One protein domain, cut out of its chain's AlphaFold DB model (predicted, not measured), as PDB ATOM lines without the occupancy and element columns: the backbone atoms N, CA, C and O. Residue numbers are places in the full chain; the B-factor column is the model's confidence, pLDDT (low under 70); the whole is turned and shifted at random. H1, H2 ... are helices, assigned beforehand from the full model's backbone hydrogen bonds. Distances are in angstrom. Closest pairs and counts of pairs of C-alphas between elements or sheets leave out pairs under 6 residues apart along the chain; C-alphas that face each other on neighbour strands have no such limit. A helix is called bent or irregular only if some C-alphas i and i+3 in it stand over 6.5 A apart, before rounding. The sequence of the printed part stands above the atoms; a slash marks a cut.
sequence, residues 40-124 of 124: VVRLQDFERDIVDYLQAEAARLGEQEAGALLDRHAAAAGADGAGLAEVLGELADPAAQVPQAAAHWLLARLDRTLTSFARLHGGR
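What this domain is: This is residues 40 to 124 of the 124 residues of an uncharacterized protein of Pigmentiphaga humi (UniProt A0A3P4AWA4). Two helices, H1 and H2, form a helical hairpin, and a long helix, H4, slants away from it like the second leg of a loose V, meeting H2 with the residues nearest its own first end. The short H3 packs on residues 47 to 51 of H1, and residues 115 to 124, of which 115 to 121 belong to H4, stick out. The printed part has 85 residues with four named helices, H1 to H4 in chain order, and no named strand: the class is all helix. It is compact, with a radius of gyration of the C-alphas of 13.0 A and spans of 36 by 29 by 28 A.

How they stand to each other: H1, residues 43 to 61, touches H2, residues 64 to 80, at a shallow tilt of 30 degrees, opposite ways; the closest C-alphas, of Ala 58 and Gly 67, are 5.4 A apart. H2 has a kink of 41 degrees near residue 74 and is irregular, with C-alphas 76 and 79 9.3 A apart. H3, residues 84 to 92, touches H1 at a steep tilt of 63 degrees, closest at the C-alphas of Glu 47 and Leu 84, 5.0 A apart. H2 and H3 only just touch, with 3 pairs of C-alphas within 8 A, the closest those of His 73 and Val 87 at 7.1 A. H4, residues 100 to 121, touches H2 with residues 101 to 106 alone, at a steep tilt of 59 degrees; the closest C-alphas, of Ala 66 and Ala 102, are 4.2 A apart. H4 is close to but not clearly touching H1 and H3. The packing is mostly crossed, with 1 of these 4 touching pairs at a shallow tilt. Every O i to N i+4 pair is within hydrogen-bond range in H1 and H3, against 10 of 13 in H2 and 16 of 18 in H4.

Where its parts are: H1 begins at C-alpha 43, (171.814, 170.431, 132.425), and is 27.1 A long; H2 is 23.3 A, H3 12.2 A and H4 31.1 A, ending at C-alpha 121, (159.098, 174.362, 136.814).

The domain as a whole: The C-alphas farthest apart, of Ala 75 and Arg 124, are 37.9 A apart. The printed part has no cut; the links H1 to H2 and H2 to H3 are tight, and H3 to H4 is short. Mean pLDDT of the printed part is 87.3, with residues 40 to 41, 79 to 81 and 121 to 124 under 70.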
ATOM      1  N   VAL A  40     168.352 174.095 122.908       52.59
ATOM      2  CA  VAL A  40     168.461 172.924 123.789       52.59
ATOM      3  C   VAL A  40     169.512 173.241 124.850       52.59
ATOM      4  O   VAL A  40     170.702 173.128 124.573       52.59
ATOM      5  N   VAL A  41     169.097 173.672 126.042       58.91
ATOM      6  CA  VAL A  41     170.033 173.880 127.160       58.91
ATOM      7  C   VAL A  41     170.302 172.537 127.833       58.91
ATOM      8  O   VAL A  41     169.369 171.872 128.288       58.91
ATOM      9  N   ARG A  42     171.570 172.112 127.877       72.75
ATOM     10  CA  ARG A  42     171.973 170.911 128.617       72.75
ATOM     11  C   ARG A  42     172.050 171.241 130.105       72.75
ATOM     12  O   ARG A  42     172.461 172.340 130.462       72.75
ATOM     13  N   LEU A  43     171.727 170.274 130.965       77.88
ATOM     14  CA  LEU A  43     171.814 170.431 132.425       77.88
ATOM     15  C   LEU A  43     173.185 170.974 132.860       77.88
ATOM     16  O   LEU A  43     173.243 171.945 133.598       77.88
ATOM     17  N   GLN A  44     174.261 170.409 132.308       79.94
ATOM     18  CA  GLN A  44     175.641 170.839 132.554       79.94
ATOM     19  C   GLN A  44     175.906 172.314 132.191       79.94
ATOM     20  O   GLN A  44     176.632 173.003 132.899       79.94
ATOM     21  N   ASP A  45     175.312 172.822 131.104       80.06
ATOM     22  CA  ASP A  45     175.509 174.214 130.688       80.06
ATOM     23  C   ASP A  45     174.775 175.157 131.647       80.06
ATOM     24  O   ASP A  45     175.309 176.190 132.029       80.06
ATOM     25  N   PHE A  46     173.588 174.758 132.109       82.19
ATOM     26  CA  PHE A  46     172.834 175.510 133.107       82.19
ATOM     27  C   PHE A  46     173.507 175.511 134.488       82.19
ATOM     28  O   PHE A  46     173.521 176.530 135.174       82.19
ATOM     29  N   GLU A  47     174.081 174.380 134.905       88.00
ATOM     30  CA  GLU A  47     174.890 174.308 136.122       88.00
ATOM     31  C   GLU A  47     176.076 175.271 136.061       88.00
ATOM     32  O   GLU A  47     176.297 176.026 137.011       88.00
ATOM     33  N   ARG A  48     176.780 175.289 134.924       87.25
ATOM     34  CA  ARG A  48     177.884 176.216 134.685       87.25
ATOM     35  C   ARG A  48     177.416 177.668 134.729       87.25
ATOM     36  O   ARG A  48     178.034 178.461 135.423       87.25
ATOM     37  N   ASP A  49     176.291 178.003 134.096       88.00
ATOM     38  CA  ASP A  49     175.737 179.365 134.128       88.00
ATOM     39  C   ASP A  49     175.458 179.847 135.567       88.00
ATOM     40  O   ASP A  49     175.691 181.013 135.895       88.00
ATOM     41  N   ILE A  50     174.985 178.959 136.454       90.38
ATOM     42  CA  ILE A  50     174.789 179.286 137.874       90.38
ATOM     43  C   ILE A  50     176.130 179.543 138.565       90.38
ATOM     44  O   ILE A  50     176.252 180.516 139.313       90.38
ATOM     45  N   VAL A  51     177.126 178.682 138.345       93.25
ATOM     46  CA  VAL A  51     178.451 178.831 138.962       93.25
ATOM     47  C   VAL A  51     179.143 180.106 138.472       93.25
ATOM     48  O   VAL A  51     179.596 180.895 139.302       93.25
ATOM     49  N   ASP A  52     179.120 180.370 137.166       92.19
ATOM     50  CA  ASP A  52     179.678 181.574 136.543       92.19
ATOM     51  C   ASP A  52     179.011 182.843 137.098       92.19
ATOM     52  O   ASP A  52     179.679 183.823 137.447       92.19
ATOM     53  N   TYR A  53     177.681 182.820 137.251       93.50
ATOM     54  CA  TYR A  53     176.934 183.904 137.887       93.50
ATOM     55  C   TYR A  53     177.401 184.146 139.331       93.50
ATOM     56  O   TYR A  53     177.640 185.295 139.722       93.50
ATOM     57  N   LEU A  54     177.561 183.085 140.128       95.38
ATOM     58  CA  LEU A  54     178.011 183.195 141.518       95.38
ATOM     59  C   LEU A  54     179.452 183.703 141.616       95.38
ATOM     60  O   LEU A  54     179.731 184.525 142.488       95.38
ATOM     61  N   GLN A  55     180.346 183.280 140.717       95.00
ATOM     62  CA  GLN A  55     181.720 183.783 140.643       95.00
ATOM     63  C   GLN A  55     181.743 185.282 140.337       95.00
ATOM     64  O   GLN A  55     182.390 186.056 141.048       95.00
ATOM     65  N   ALA A  56     180.987 185.717 139.325       95.62
ATOM     66  CA  ALA A  56     180.886 187.126 138.966       95.62
ATOM     67  C   ALA A  56     180.307 187.968 140.116       95.62
ATOM     68  O   ALA A  56     180.794 189.067 140.402       95.62
ATOM     69  N   GLU A  57     179.287 187.459 140.812       96.75
ATOM     70  CA  GLU A  57     178.699 188.154 141.955       96.75
ATOM     71  C   GLU A  57     179.661 188.213 143.152       96.75
ATOM     72  O   GLU A  57     179.782 189.271 143.776       96.75
ATOM     73  N   ALA A  58     180.378 187.124 143.444       96.88
ATOM     74  CA  ALA A  58     181.379 187.075 144.505       96.88
ATOM     75  C   ALA A  58     182.503 188.088 144.249       96.88
ATOM     76  O   ALA A  58     182.834 188.880 145.133       96.88
ATOM     77  N   ALA A  59     183.020 188.143 143.018       96.69
ATOM     78  CA  ALA A  59     184.027 189.121 142.612       96.69
ATOM     79  C   ALA A  59     183.520 190.564 142.770       96.69
ATOM     80  O   ALA A  59     184.220 191.418 143.314       96.69
ATOM     81  N   ARG A  60     182.275 190.836 142.353       97.19
ATOM     82  CA  ARG A  60     181.656 192.167 142.458       97.19
ATOM     83  C   ARG A  60     181.456 192.619 143.906       97.19
ATOM     84  O   ARG A  60     181.527 193.815 144.181       97.19
ATOM     85  N   LEU A  61     181.151 191.691 144.810       97.12
ATOM     86  CA  LEU A  61     180.873 191.977 146.220       97.12
ATOM     87  C   LEU A  61     182.103 191.841 147.130       97.12
ATOM     88  O   LEU A  61     182.021 192.191 148.303       97.12
ATOM     89  N   GLY A  62     183.243 191.389 146.598       96.50
ATOM     90  CA  GLY A  62     184.473 191.199 147.368       96.50
ATOM     91  C   GLY A  62     184.460 189.953 148.258       96.50
ATOM     92  O   GLY A  62     185.164 189.906 149.263       96.50
ATOM     93  N   GLU A  63     183.679 188.941 147.896       97.38
ATOM     94  CA  GLU A  63     183.433 187.731 148.690       97.38
ATOM     95  C   GLU A  63     184.508 186.685 148.399       97.38
ATOM     96  O   GLU A  63     184.284 185.678 147.725       97.38
ATOM     97  N   GLN A  64     185.719 186.973 148.880       96.12
ATOM     98  CA  GLN A  64     186.944 186.251 148.524       96.12
ATOM     99  C   GLN A  64     186.878 184.753 148.846       96.12
ATOM    100  O   GLN A  64     187.318 183.937 148.043       96.12
ATOM    101  N   GLU A  65     186.319 184.372 150.000       95.94
ATOM    102  CA  GLU A  65     186.250 182.959 150.399       95.94
ATOM    103  C   GLU A  65     185.288 182.156 149.514       95.94
ATOM    104  O   GLU A  65     185.588 181.017 149.158       95.94
ATOM    105  N   ALA A  66     184.149 182.750 149.142       96.19
ATOM    106  CA  ALA A  66     183.192 182.126 148.234       96.19
ATOM    107  C   ALA A  66     183.762 182.037 146.812       96.19
ATOM    108  O   ALA A  66     183.698 180.975 146.198       96.19
ATOM    109  N   GLY A  67     184.386 183.117 146.324       96.25
ATOM    110  CA  GLY A  67     185.063 183.136 145.026       96.25
ATOM    111  C   GLY A  67     186.160 182.075 144.934       96.25
ATOM    112  O   GLY A  67     186.139 181.249 144.030       96.25
ATOM    113  N   ALA A  68     187.043 182.000 145.933       95.44
ATOM    114  CA  ALA A  68     188.122 181.015 145.966       95.44
ATOM    115  C   ALA A  68     187.622 179.561 146.030       95.44
ATOM    116  O   ALA A  68     188.306 178.653 145.558       95.44
ATOM    117  N   LEU A  69     186.456 179.311 146.636       94.75
ATOM    118  CA  LEU A  69     185.828 177.992 146.605       94.75
ATOM    119  C   LEU A  69     185.343 177.656 145.190       94.75
ATOM    120  O   LEU A  69     185.712 176.611 144.659       94.75
ATOM    121  N   LEU A  70     184.593 178.561 144.557       94.69
ATOM    122  CA  LEU A  70     184.063 178.366 143.202       94.69
ATOM    123  C   LEU A  70     185.181 178.224 142.156       94.69
ATOM    124  O   LEU A  70     185.133 177.316 141.330       94.69
ATOM    125  N   ASP A  71     186.231 179.043 142.241       93.12
ATOM    126  CA  ASP A  71     187.392 178.976 141.344       93.12
ATOM    127  C   ASP A  71     188.113 177.627 141.433       93.12
ATOM    128  O   ASP A  71     188.600 177.098 140.433       93.12
ATOM    129  N   ARG A  72     188.162 177.037 142.632       92.06
ATOM    130  CA  ARG A  72     188.771 175.721 142.857       92.06
ATOM    131  C   ARG A  72     187.970 174.614 142.185       92.06
ATOM    132  O   ARG A  72     188.568 173.735 141.568       92.06
ATOM    133  N   HIS A  73     186.642 174.678 142.269       90.50
ATOM    134  CA  HIS A  73     185.779 173.764 141.529       90.50
ATOM    135  C   HIS A  73     185.957 173.955 140.022       90.50
ATOM    136  O   HIS A  73     186.120 172.969 139.303       90.50
ATOM    137  N   ALA A  74     185.971 175.200 139.536       87.12
ATOM    138  CA  ALA A  74     186.116 175.488 138.109       87.12
ATOM    139  C   ALA A  74     187.446 174.950 137.561       87.12
ATOM    140  O   ALA A  74     187.481 174.319 136.506       87.12
ATOM    141  N   ALA A  75     188.535 175.118 138.317       86.25
ATOM    142  CA  ALA A  75     189.841 174.572 137.965       86.25
ATOM    143  C   ALA A  75     189.864 173.032 137.951       86.25
ATOM    144  O   ALA A  75     190.530 172.440 137.101       86.25
ATOM    145  N   ALA A  76     189.146 172.379 138.872       84.94
ATOM    146  CA  ALA A  76     189.075 170.919 138.951       84.94
ATOM    147  C   ALA A  76     188.267 170.295 137.800       84.94
ATOM    148  O   ALA A  76     188.576 169.185 137.369       84.94
ATOM    149  N   ALA A  77     187.263 171.007 137.290       79.62
ATOM    150  CA  ALA A  77     186.377 170.514 136.242       79.62
ATOM    151  C   ALA A  77     186.941 170.642 134.811       79.62
ATOM    152  O   ALA A  77     186.387 170.081 133.865       79.62
ATOM    153  N   GLY A  78     188.059 171.350 134.622       72.69
ATOM    154  CA  GLY A  78     188.715 171.457 133.319       72.69
ATOM    155  C   GLY A  78     187.844 172.144 132.258       72.69
ATOM    156  O   GLY A  78     187.273 173.201 132.505       72.69
ATOM    157  N   ALA A  79     187.773 171.569 131.050       66.38
ATOM    158  CA  ALA A  79     187.060 172.170 129.915       66.38
ATOM    159  C   ALA A  79     185.527 172.123 130.039       66.38
ATOM    160  O   ALA A  79     184.841 172.855 129.325       66.38
ATOM    161  N   ASP A  80     184.999 171.282 130.930       64.44
ATOM    162  CA  ASP A  80     183.557 171.106 131.110       64.44
ATOM    163  C   ASP A  80     182.960 172.160 132.068       64.44
ATOM    164  O   ASP A  80     181.786 172.520 131.936       64.44
ATOM    165  N   GLY A  81     183.796 172.764 132.927       62.22
ATOM    166  CA  GLY A  81     183.398 173.754 133.935       62.22
ATOM    167  C   GLY A  81     182.773 173.114 135.178       62.22
ATOM    168  O   GLY A  81     182.299 171.982 135.134       62.22
ATOM    169  N   ALA A  82     182.821 173.809 136.318       72.44
ATOM    170  CA  ALA A  82     182.277 173.271 137.564       72.44
ATOM    171  C   ALA A  82     180.758 173.163 137.509       72.44
ATOM    172  O   ALA A  82     180.078 174.147 137.212       72.44
ATOM    173  N   GLY A  83     180.237 171.990 137.858       85.00
ATOM    174  CA  GLY A  83     178.815 171.800 138.042       85.00
ATOM    175  C   GLY A  83     178.361 172.278 139.419       85.00
ATOM    176  O   GLY A  83     179.091 172.303 140.418       85.00
ATOM    177  N   LEU A  84     177.093 172.669 139.479       90.88
ATOM    178  CA  LEU A  84     176.426 173.025 140.720       90.88
ATOM    179  C   LEU A  84     176.325 171.815 141.662       90.88
ATOM    180  O   LEU A  84     176.380 171.976 142.884       90.88
ATOM    181  N   ALA A  85     176.196 170.608 141.106       89.75
ATOM    182  CA  ALA A  85     176.146 169.371 141.870       89.75
ATOM    183  C   ALA A  85     177.418 169.144 142.704       89.75
ATOM    184  O   ALA A  85     177.302 168.789 143.881       89.75
ATOM    185  N   GLU A  86     178.616 169.386 142.152       91.00
ATOM    186  CA  GLU A  86     179.868 169.253 142.905       91.00
ATOM    187  C   GLU A  86     179.969 170.288 144.027       91.00
ATOM    188  O   GLU A  86     180.332 169.935 145.150       91.00
ATOM    189  N   VAL A  87     179.596 171.543 143.753       94.25
ATOM    190  CA  VAL A  87     179.602 172.617 144.761       94.25
ATOM    191  C   VAL A  87     178.659 172.276 145.917       94.25
ATOM    192  O   VAL A  87     179.043 172.358 147.082       94.25
ATOM    193  N   LEU A  88     177.427 171.847 145.622       94.69
ATOM    194  CA  LEU A  88     176.461 171.438 146.647       94.69
ATOM    195  C   LEU A  88     176.929 170.204 147.427       94.69
ATOM    196  O   LEU A  88     176.679 170.121 148.629       94.69
ATOM    197  N   GLY A  89     177.613 169.268 146.763       93.44
ATOM    198  CA  GLY A  89     178.216 168.101 147.400       93.44
ATOM    199  C   GLY A  89     179.295 168.475 148.412       93.44
ATOM    200  O   GLY A  89     179.244 168.001 149.544       93.44
ATOM    201  N   GLU A  90     180.218 169.368 148.046       94.81
ATOM    202  CA  GLU A  90     181.255 169.852 148.967       94.81
ATOM    203  C   GLU A  90     180.654 170.661 150.128       94.81
ATOM    204  O   GLU A  90     181.049 170.481 151.276       94.81
ATOM    205  N   LEU A  91     179.642 171.499 149.867       95.12
ATOM    206  CA  LEU A  91     178.941 172.254 150.915       95.12
ATOM    207  C   LEU A  91     178.176 171.358 151.905       95.12
ATOM    208  O   LEU A  91     177.967 171.760 153.052       95.12
ATOM    209  N   ALA A  92     177.724 170.181 151.466       94.50
ATOM    210  CA  ALA A  92     176.973 169.234 152.287       94.50
ATOM    211  C   ALA A  92     177.861 168.218 153.024       94.50
ATOM    212  O   ALA A  92     177.373 167.547 153.938       94.50
ATOM    213  N   ASP A  93     179.139 168.092 152.657       93.19
ATOM    214  CA  ASP A  93     180.069 167.153 153.281       93.19
ATOM    215  C   ASP A  93     180.618 167.718 154.612       93.19
ATOM    216  O   ASP A  93     181.381 168.687 154.612       93.19
ATOM    217  N   PRO A  94     180.297 167.112 155.774       89.69
ATOM    218  CA  PRO A  94     180.823 167.562 157.062       89.69
ATOM    219  C   PRO A  94     182.346 167.389 157.195       89.69
ATOM    220  O   PRO A  94     182.944 168.003 158.081       89.69
ATOM    221  N   ALA A  95     182.974 166.553 156.361       91.19
ATOM    222  CA  ALA A  95     184.424 166.386 156.313       91.19
ATOM    223  C   ALA A  95     185.116 167.427 155.414       91.19
ATOM    224  O   ALA A  95     186.336 167.601 155.517       91.19
ATOM    225  N   ALA A  96     184.367 168.142 154.566       90.44
ATOM    226  CA  ALA A  96     184.922 169.168 153.699       90.44
ATOM    227  C   ALA A  96     185.346 170.409 154.494       90.44
ATOM    228  O   ALA A  96     184.655 170.916 155.384       90.44
ATOM    229  N   GLN A  97     186.515 170.942 154.144       89.94
ATOM    230  CA  GLN A  97     187.090 172.114 154.798       89.94
ATOM    231  C   GLN A  97     186.593 173.402 154.142       89.94
ATOM    232  O   GLN A  97     187.368 174.178 153.581       89.94
ATOM    233  N   VAL A  98     185.286 173.641 154.245       93.56
ATOM    234  CA  VAL A  98     184.664 174.855 153.716       93.56
ATOM    235  C   VAL A  98     184.705 175.982 154.766       93.56
ATOM    236  O   VAL A  98     184.341 175.776 155.940       93.56
ATOM    237  N   PRO A  99     185.158 177.195 154.393       94.94
ATOM    238  CA  PRO A  99     185.040 178.369 155.246       94.94
ATOM    239  C   PRO A  99     183.578 178.684 155.568       94.94
ATOM    240  O   PRO A  99     182.698 178.615 154.715       94.94
ATOM    241  N   GLN A 100     183.314 179.055 156.819       94.00
ATOM    242  CA  GLN A 100     181.954 179.329 157.284       94.00
ATOM    243  C   GLN A 100     181.288 180.462 156.490       94.00
ATOM    244  O   GLN A 100     180.109 180.356 156.149       94.00
ATOM    245  N   ALA A 101     182.020 181.542 156.197       94.25
ATOM    246  CA  ALA A 101     181.449 182.674 155.476       94.25
ATOM    247  C   ALA A 101     181.137 182.298 154.021       94.25
ATOM    248  O   ALA A 101     180.046 182.608 153.547       94.25
ATOM    249  N   ALA A 102     182.024 181.541 153.362       95.69
ATOM    250  CA  ALA A 102     181.766 180.988 152.031       95.69
ATOM    251  C   ALA A 102     180.490 180.133 151.997       95.69
ATOM    252  O   ALA A 102     179.610 180.391 151.176       95.69
ATOM    253  N   ALA A 103     180.359 179.164 152.911       96.56
ATOM    254  CA  ALA A 103     179.176 178.305 152.979       96.56
ATOM    255  C   ALA A 103     177.898 179.127 153.181       96.56
ATOM    256  O   ALA A 103     176.960 179.015 152.395       96.56
ATOM    257  N   HIS A 104     177.886 180.012 154.178       96.56
ATOM    258  CA  HIS A 104     176.723 180.844 154.475       96.56
ATOM    259  C   HIS A 104     176.310 181.717 153.278       96.56
ATOM    260  O   HIS A 104     175.134 181.799 152.916       96.56
ATOM    261  N   TRP A 105     177.289 182.345 152.625       97.31
ATOM    262  CA  TRP A 105     177.063 183.232 151.490       97.31
ATOM    263  C   TRP A 105     176.520 182.503 150.257       97.31
ATOM    264  O   TRP A 105     175.592 183.002 149.605       97.31
ATOM    265  N   LEU A 106     177.092 181.334 149.947       97.06
ATOM    266  CA  LEU A 106     176.697 180.498 148.815       97.06
ATOM    267  C   LEU A 106     175.293 179.939 149.024       97.06
ATOM    268  O   LEU A 106     174.442 180.070 148.144       97.06
ATOM    269  N   LEU A 107     175.014 179.395 150.209       97.31
ATOM    270  CA  LEU A 107     173.720 178.794 150.527       97.31
ATOM    271  C   LEU A 107     172.577 179.809 150.469       97.31
ATOM    272  O   LEU A 107     171.518 179.498 149.927       97.31
ATOM    273  N   ALA A 108     172.793 181.045 150.928       96.19
ATOM    274  CA  ALA A 108     171.793 182.110 150.827       96.19
ATOM    275  C   ALA A 108     171.437 182.487 149.371       96.19
ATOM    276  O   ALA A 108     170.338 182.972 149.088       96.19
ATOM    277  N   ARG A 109     172.362 182.301 148.424       95.88
ATOM    278  CA  ARG A 109     172.130 182.579 146.998       95.88
ATOM    279  C   ARG A 109     171.526 181.392 146.284       95.88
ATOM    280  O   ARG A 109     170.522 181.559 145.598       95.88
ATOM    281  N   LEU A 110     172.086 180.212 146.511       95.06
ATOM    282  CA  LEU A 110     171.592 178.963 145.952       95.06
ATOM    283  C   LEU A 110     170.152 178.685 146.380       95.06
ATOM    284  O   LEU A 110     169.354 178.293 145.537       95.06
ATOM    285  N   ASP A 111     169.782 178.982 147.626       94.81
ATOM    286  CA  ASP A 111     168.396 178.864 148.087       94.81
ATOM    287  C   ASP A 111     167.429 179.708 147.248       94.81
ATOM    288  O   ASP A 111     166.421 179.200 146.753       94.81
ATOM    289  N   ARG A 112     167.771 180.979 147.002       92.00
ATOM    290  CA  ARG A 112     166.949 181.878 146.180       92.00
ATOM    291  C   ARG A 112     166.879 181.412 144.729       92.00
ATOM    292  O   ARG A 112     165.783 181.364 144.171       92.00
ATOM    293  N   THR A 113     168.015 181.056 144.133       90.06
ATOM    294  CA  THR A 113     168.096 180.605 142.737       90.06
ATOM    295  C   THR A 113     167.304 179.316 142.528       90.06
ATOM    296  O   THR A 113     166.413 179.271 141.677       90.06
ATOM    297  N   LEU A 114     167.560 178.290 143.344       89.31
ATOM    298  CA  LEU A 114     166.936 176.976 143.205       89.31
ATOM    299  C   LEU A 114     165.458 176.988 143.581       89.31
ATOM    300  O   LEU A 114     164.653 176.392 142.872       89.31
ATOM    301  N   THR A 115     165.062 177.712 144.631       87.69
ATOM    302  CA  THR A 115     163.641 177.843 144.990       87.69
ATOM    303  C   THR A 115     162.865 178.612 143.922       87.69
ATOM    304  O   THR A 115     161.733 178.251 143.603       87.69
ATOM    305  N   SER A 116     163.450 179.667 143.341       84.94
ATOM    306  CA  SER A 116     162.820 180.398 142.235       84.94
ATOM    307  C   SER A 116     162.630 179.498 141.018       84.94
ATOM    308  O   SER A 116     161.544 179.462 140.442       84.94
ATOM    309  N   PHE A 117     163.660 178.735 140.654       81.25
ATOM    310  CA  PHE A 117     163.590 177.778 139.556       81.25
ATOM    311  C   PHE A 117     162.545 176.686 139.817       81.25
ATOM    312  O   PHE A 117     161.674 176.441 138.983       81.25
ATOM    313  N   ALA A 118     162.557 176.096 141.013       83.06
ATOM    314  CA  ALA A 118     161.587 175.090 141.423       83.06
ATOM    315  C   ALA A 118     160.144 175.605 141.353       83.06
ATOM    316  O   ALA A 118     159.268 174.860 140.948       83.06
ATOM    317  N   ARG A 119     159.869 176.876 141.667       81.56
ATOM    318  CA  ARG A 119     158.515 177.450 141.522       81.56
ATOM    319  C   ARG A 119     158.076 177.629 140.070       81.56
ATOM    320  O   ARG A 119     156.883 177.567 139.789       81.56
ATOM    321  N   LEU A 120     159.015 177.898 139.163       74.38
ATOM    322  CA  LEU A 120     158.726 178.088 137.739       74.38
ATOM    323  C   LEU A 120     158.494 176.757 137.011       74.38
ATOM    324  O   LEU A 120     157.722 176.721 136.054       74.38
ATOM    325  N   HIS A 121     159.135 175.676 137.469       66.94
ATOM    326  CA  HIS A 121     159.098 174.362 136.814       66.94
ATOM    327  C   HIS A 121     158.308 173.296 137.589       66.94
ATOM    328  O   HIS A 121     157.679 172.429 136.987       66.94
ATOM    329  N   GLY A 122     158.291 173.377 138.915       57.75
ATOM    330  CA  GLY A 122     157.479 172.576 139.824       57.75
ATOM    331  C   GLY A 122     156.139 173.260 140.052       57.75
ATOM    332  O   GLY A 122     155.931 173.979 141.029       57.75
ATOM    333  N   GLY A 123     155.221 173.074 139.108       49.97
ATOM    334  CA  GLY A 123     153.839 173.478 139.297       49.97
ATOM    335  C   GLY A 123     153.194 172.702 140.450       49.97
ATOM    336  O   GLY A 123     152.735 171.586 140.228       49.97
ATOM    337  N   ARG A 124     153.060 173.390 141.595       41.28
ATOM    338  CA  ARG A 124     152.290 173.068 142.819       41.28
ATOM    339  C   ARG A 124     152.989 172.247 143.896       41.28
ATOM    340  O   ARG A 124     153.409 171.109 143.618       41.28
TER     341      ARG A 124